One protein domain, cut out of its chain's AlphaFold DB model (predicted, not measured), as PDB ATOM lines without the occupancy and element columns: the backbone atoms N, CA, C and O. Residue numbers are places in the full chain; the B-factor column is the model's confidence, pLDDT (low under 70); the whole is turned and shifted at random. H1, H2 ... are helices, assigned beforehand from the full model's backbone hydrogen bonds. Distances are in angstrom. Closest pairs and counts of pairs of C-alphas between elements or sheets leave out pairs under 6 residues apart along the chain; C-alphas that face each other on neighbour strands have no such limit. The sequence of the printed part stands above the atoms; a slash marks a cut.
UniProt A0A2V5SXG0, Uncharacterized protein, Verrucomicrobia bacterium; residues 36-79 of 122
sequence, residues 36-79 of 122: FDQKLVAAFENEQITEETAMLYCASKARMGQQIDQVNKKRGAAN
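Overview. This is residues 36 to 79 of the 122 residues of an uncharacterized protein of Verrucomicrobia bacterium (UniProt A0A2V5SXG0). Three helices lie side by side as a small bundle, their centres making a triangle; two short helices, H1 and H2, pack on the first part of the long H3, whose far end reaches beyond both. The printed part has 44 residues with three named helices, H1, H2, H3, and no named strand: all helix. It is compact, with a radius of gyration of the C-alphas of 9.7 A and spans of 30 by 20 by 16 A.

Along the chain. H1, residues 36 to 45, begins at C-alpha 36 (-116.892, -40.835, -0.467) and is 14.2 A long. H2, residues 51 to 57, is 10.2 A long. H3, residues 61 to 79, is 26.2 A long and ends at C-alpha 79 (-97.303, -51.897, 17.138).

Arrangement. H1 and H2 form a helical hairpin and touch, closest at the C-alphas of Leu 40 and Ala 54, 5.7 A, at a shallow tilt of 13 degrees, opposite ways. H2 and H3 form another: H3 touches H2 with residues 61 to 68 alone, closest at the C-alphas of Met 55 and Lys 61, 5.9 A, at a shallow tilt of 26 degrees. H3 touches H1 with residues 64 to 71 alone, the same way. In H1, H2 and H3 every O i to N i+4 pair is within hydrogen-bond range.

Size, cuts and confidence. The C-alphas farthest apart, of Ala 59 and Asn 79, are 30.1 A apart. The printed part has no cut, and both links are tight. Residues 77 to 79 have pLDDT under 70.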
ATOM      1  N   PHE A  36    -117.714 -41.906  -1.007       94.56
ATOM      2  CA  PHE A  36    -116.892 -40.835  -0.467       94.56
ATOM      3  C   PHE A  36    -116.306 -41.212   0.904       94.56
ATOM      4  O   PHE A  36    -115.105 -41.075   1.111       94.56
ATOM      5  N   ASP A  37    -117.110 -41.813   1.787       95.00
ATOM      6  CA  ASP A  37    -116.657 -42.299   3.097       95.00
ATOM      7  C   ASP A  37    -115.505 -43.311   2.982       95.00
ATOM      8  O   ASP A  37    -114.526 -43.218   3.717       95.00
ATOM      9  N   GLN A  38    -115.550 -44.239   2.017       94.19
ATOM     10  CA  GLN A  38    -114.440 -45.176   1.784       94.19
ATOM     11  C   GLN A  38    -113.146 -44.450   1.392       94.19
ATOM     12  O   GLN A  38    -112.057 -44.877   1.778       94.19
ATOM     13  N   LYS A  39    -113.245 -43.343   0.645       96.06
ATOM     14  CA  LYS A  39    -112.083 -42.511   0.308       96.06
ATOM     15  C   LYS A  39    -111.580 -41.704   1.494       96.06
ATOM     16  O   LYS A  39    -110.367 -41.588   1.628       96.06
ATOM     17  N   LEU A  40    -112.460 -41.218   2.368       97.38
ATOM     18  CA  LEU A  40    -112.055 -40.583   3.624       97.38
ATOM     19  C   LEU A  40    -111.280 -41.561   4.512       97.38
ATOM     20  O   LEU A  40    -110.202 -41.217   4.986       97.38
ATOM     21  N   VAL A  41    -111.765 -42.796   4.670       96.62
ATOM     22  CA  VAL A  41    -111.058 -43.830   5.446       96.62
ATOM     23  C   VAL A  41    -109.691 -44.139   4.840       96.62
ATOM     24  O   VAL A  41    -108.705 -44.178   5.568       96.62
ATOM     25  N   ALA A  42    -109.602 -44.297   3.516       95.75
ATOM     26  CA  ALA A  42    -108.326 -44.543   2.844       95.75
ATOM     27  C   ALA A  42    -107.351 -43.356   2.977       95.75
ATOM     28  O   ALA A  42    -106.159 -43.552   3.190       95.75
ATOM     29  N   ALA A  43    -107.847 -42.120   2.876       97.50
ATOM     30  CA  ALA A  43    -107.040 -40.920   3.078       97.50
ATOM     31  C   ALA A  43    -106.549 -40.810   4.529       97.50
ATOM     32  O   ALA A  43    -105.393 -40.459   4.758       97.50
ATOM     33  N   PHE A  44    -107.394 -41.155   5.505       97.38
ATOM     34  CA  PHE A  44    -107.016 -41.214   6.916       97.38
ATOM     35  C   PHE A  44    -105.970 -42.307   7.176       97.38
ATOM     36  O   PHE A  44    -104.978 -42.048   7.856       97.38
ATOM     37  N   GLU A  45    -106.145 -43.501   6.600       95.94
ATOM     38  CA  GLU A  45    -105.203 -44.628   6.697       95.94
ATOM     39  C   GLU A  45    -103.822 -44.277   6.121       95.94
ATOM     40  O   GLU A  45    -102.808 -44.666   6.701       95.94
ATOM     41  N   ASN A  46    -103.778 -43.456   5.070       95.88
ATOM     42  CA  ASN A  46    -102.550 -42.919   4.475       95.88
ATOM     43  C   ASN A  46    -102.057 -41.608   5.121       95.88
ATOM     44  O   ASN A  46    -101.192 -40.946   4.551       95.88
ATOM     45  N   GLU A  47    -102.623 -41.201   6.262       95.31
ATOM     46  CA  GLU A  47    -102.233 -39.995   7.021       95.31
ATOM     47  C   GLU A  47    -102.349 -38.681   6.221       95.31
ATOM     48  O   GLU A  47    -101.702 -37.681   6.526       95.31
ATOM     49  N   GLN A  48    -103.209 -38.652   5.199       97.81
ATOM     50  CA  GLN A  48    -103.436 -37.474   4.352       97.81
ATOM     51  C   GLN A  48    -104.434 -36.487   4.971       97.81
ATOM     52  O   GLN A  48    -104.464 -35.318   4.588       97.81
ATOM     53  N   ILE A  49    -105.274 -36.960   5.896       97.88
ATOM     54  CA  ILE A  49    -106.266 -36.164   6.625       97.88
ATOM     55  C   ILE A  49    -106.280 -36.553   8.106       97.88
ATOM     56  O   ILE A  49    -105.894 -37.664   8.470       97.88
ATOM     57  N   THR A  50    -106.771 -35.653   8.959       97.50
ATOM     58  CA  THR A  50    -106.992 -35.934  10.385       97.50
ATOM     59  C   THR A  50    -108.311 -36.674  10.618       97.50
ATOM     60  O   THR A  50    -109.224 -36.618   9.792       97.50
ATOM     61  N   GLU A  51    -108.441 -37.325  11.777       96.69
ATOM     62  CA  GLU A  51    -109.705 -37.925  12.230       96.69
ATOM     63  C   GLU A  51    -110.836 -36.889  12.283       96.69
ATOM     64  O   GLU A  51    -111.927 -37.145  11.782       96.69
ATOM     65  N   GLU A  52    -110.561 -35.687  12.799       97.44
ATOM     66  CA  GLU A  52    -111.524 -34.581  12.820       97.44
ATOM     67  C   GLU A  52    -112.043 -34.257  11.411       97.44
ATOM     68  O   GLU A  52    -113.250 -34.136  11.206       97.44
ATOM     69  N   THR A  53    -111.143 -34.197  10.422       97.56
ATOM     70  CA  THR A  53    -111.510 -33.949   9.019       97.56
ATOM     71  C   THR A  53    -112.398 -35.070   8.477       97.56
ATOM     72  O   THR A  53    -113.430 -34.800   7.863       97.56
ATOM     73  N   ALA A  54    -112.041 -36.332   8.726       97.31
ATOM     74  CA  ALA A  54    -112.849 -37.473   8.300       97.31
ATOM     75  C   ALA A  54    -114.250 -37.457   8.944       97.31
ATOM     76  O   ALA A  54    -115.250 -37.647   8.252       97.31
ATOM     77  N   MET A  55    -114.335 -37.162  10.243       97.50
ATOM     78  CA  MET A  55    -115.587 -37.103  11.008       97.50
ATOM     79  C   MET A  55    -116.473 -35.905  10.643       97.50
ATOM     80  O   MET A  55    -117.694 -35.961  10.831       97.50
ATOM     81  N   LEU A  56    -115.881 -34.823  10.136       97.69
ATOM     82  CA  LEU A  56    -116.608 -33.639   9.685       97.69
ATOM     83  C   LEU A  56    -117.332 -33.884   8.354       97.69
ATOM     84  O   LEU A  56    -118.467 -33.439   8.194       97.69
ATOM     85  N   TYR A  57    -116.687 -34.591   7.421       96.94
ATOM     86  CA  TYR A  57    -117.168 -34.739   6.041       96.94
ATOM     87  C   TYR A  57    -117.859 -36.078   5.733       96.94
ATOM     88  O   TYR A  57    -118.420 -36.228   4.649       96.94
ATOM     89  N   CYS A  58    -117.828 -37.051   6.647       96.31
ATOM     90  CA  CYS A  58    -118.479 -38.347   6.439       96.31
ATOM     91  C   CYS A  58    -120.013 -38.253   6.423       96.31
ATOM     92  O   CYS A  58    -120.604 -37.416   7.111       96.31
ATOM     93  N   ALA A  59    -120.669 -39.181   5.721       93.06
ATOM     94  CA  ALA A  59    -122.131 -39.275   5.719       93.06
ATOM     95  C   ALA A  59    -122.700 -39.816   7.046       93.06
ATOM     96  O   ALA A  59    -123.783 -39.418   7.472       93.06
ATOM     97  N   SER A  60    -121.974 -40.715   7.721       93.62
ATOM     98  CA  SER A  60    -122.378 -41.291   9.008       93.62
ATOM     99  C   SER A  60    -121.225 -41.305  10.004       93.62
ATOM    100  O   SER A  60    -120.300 -42.110   9.889       93.62
ATOM    101  N   LYS A  61    -121.328 -40.468  11.044       95.62
ATOM    102  CA  LYS A  61    -120.330 -40.389  12.126       95.62
ATOM    103  C   LYS A  61    -120.164 -41.712  12.871       95.62
ATOM    104  O   LYS A  61    -119.049 -42.082  13.211       95.62
ATOM    105  N   ALA A  62    -121.259 -42.443  13.095       96.12
ATOM    106  CA  ALA A  62    -121.211 -43.741  13.767       96.12
ATOM    107  C   ALA A  62    -120.423 -44.774  12.945       96.12
ATOM    108  O   ALA A  62    -119.564 -45.467  13.489       96.12
ATOM    109  N   ARG A  63    -120.670 -44.845  11.627       94.00
ATOM    110  CA  ARG A  63    -119.936 -45.755  10.733       94.00
ATOM    111  C   ARG A  63    -118.476 -45.325  10.585       94.00
ATOM    112  O   ARG A  63    -117.593 -46.171  10.669       94.00
ATOM    113  N   MET A  64    -118.226 -44.025  10.421       96.81
ATOM    114  CA  MET A  64    -116.875 -43.481  10.287       96.81
ATOM    115  C   MET A  64    -116.031 -43.749  11.537       96.81
ATOM    116  O   MET A  64    -114.926 -44.264  11.406       96.81
ATOM    117  N   GLY A  65    -116.573 -43.522  12.740       96.94
ATOM    118  CA  GLY A  65    -115.884 -43.836  13.997       96.94
ATOM    119  C   GLY A  65    -115.462 -45.308  14.079       96.94
ATOM    120  O   GLY A  65    -114.293 -45.603  14.299       96.94
ATOM    121  N   GLN A  66    -116.368 -46.238  13.751       96.25
ATOM    122  CA  GLN A  66    -116.038 -47.671  13.702       96.25
ATOM    123  C   GLN A  66    -114.950 -48.011  12.670       96.25
ATOM    124  O   GLN A  66    -114.174 -48.948  12.871       96.25
ATOM    125  N   GLN A  67    -114.906 -47.310  11.534       95.75
ATOM    126  CA  GLN A  67    -113.875 -47.519  10.515       95.75
ATOM    127  C   GLN A  67    -112.521 -46.955  10.961       95.75
ATOM    128  O   GLN A  67    -111.502 -47.622  10.783       95.75
ATOM    129  N   ILE A  68    -112.511 -45.780  11.591       96.31
ATOM    130  CA  ILE A  68    -111.316 -45.166  12.179       96.31
ATOM    131  C   ILE A  68    -110.749 -46.056  13.286       96.31
ATOM    132  O   ILE A  68    -109.555 -46.357  13.267       96.31
ATOM    133  N   ASP A  69    -111.593 -46.579  14.175       95.25
ATOM    134  CA  ASP A  69    -111.185 -47.528  15.216       95.25
ATOM    135  C   ASP A  69    -110.538 -48.784  14.623       95.25
ATOM    136  O   ASP A  69    -109.537 -49.283  15.141       95.25
ATOM    137  N   GLN A  70    -111.062 -49.295  13.506       95.00
ATOM    138  CA  GLN A  70    -110.461 -50.429  12.803       95.00
ATOM    139  C   GLN A  70    -109.099 -50.085  12.195       95.00
ATOM    140  O   GLN A  70    -108.177 -50.896  12.295       95.00
ATOM    141  N   VAL A  71    -108.948 -48.904  11.591       95.00
ATOM    142  CA  VAL A  71    -107.656 -48.424  11.072       95.00
ATOM    143  C   VAL A  71    -106.652 -48.271  12.216       95.00
ATOM    144  O   VAL A  71    -105.544 -48.807  12.144       95.00
ATOM    145  N   ASN A  72    -107.054 -47.642  13.319       92.69
ATOM    146  CA  ASN A  72    -106.231 -47.485  14.515       92.69
ATOM    147  C   ASN A  72    -105.866 -48.834  15.136       92.69
ATOM    148  O   ASN A  72    -104.721 -49.033  15.529       92.69
ATOM    149  N   LYS A  73    -106.787 -49.800  15.160       91.75
ATOM    150  CA  LYS A  73    -106.501 -51.166  15.607       91.75
ATOM    151  C   LYS A  73    -105.503 -51.868  14.694       91.75
ATOM    152  O   LYS A  73    -104.659 -52.586  15.211       91.75
ATOM    153  N   LYS A  74    -105.553 -51.679  13.371       89.69
ATOM    154  CA  LYS A  74    -104.552 -52.240  12.441       89.69
ATOM    155  C   LYS A  74    -103.170 -51.627  12.673       89.69
ATOM    156  O   LYS A  74    -102.192 -52.362  12.777       89.69
ATOM    157  N   ARG A  75    -103.101 -50.304  12.846       86.62
ATOM    158  CA  ARG A  75    -101.867 -49.582  13.209       86.62
ATOM    159  C   ARG A  75    -101.335 -50.016  14.574       86.62
ATOM    160  O   ARG A  75    -100.145 -50.258  14.741       86.62
ATOM    161  N   GLY A  76    -102.223 -50.152  15.552       70.44
ATOM    162  CA  GLY A  76    -101.924 -50.615  16.899       70.44
ATOM    163  C   GLY A  76    -101.513 -52.083  16.932       70.44
ATOM    164  O   GLY A  76    -100.590 -52.414  17.650       70.44
ATOM    165  N   ALA A  77    -102.115 -52.955  16.120       59.03
ATOM    166  CA  ALA A  77    -101.726 -54.359  15.971       59.03
ATOM    167  C   ALA A  77    -100.333 -54.504  15.348       59.03
ATOM    168  O   ALA A  77     -99.565 -55.347  15.797       59.03
ATOM    169  N   ALA A  78     -99.980 -53.641  14.391       53.94
ATOM    170  CA  ALA A  78     -98.611 -53.534  13.888       53.94
ATOM    171  C   ALA A  78     -97.621 -53.055  14.972       53.94
ATOM    172  O   ALA A  78     -96.457 -53.430  14.942       53.94
ATOM    173  N   ASN A  79     -98.089 -52.284  15.962       46.59
ATOM    174  CA  ASN A  79     -97.303 -51.897  17.138       46.59
ATOM    175  C   ASN A  79     -97.393 -52.905  18.307       46.59
ATOM    176  O   ASN A  79     -96.553 -52.878  19.195       46.59
TER     177      ASN A  79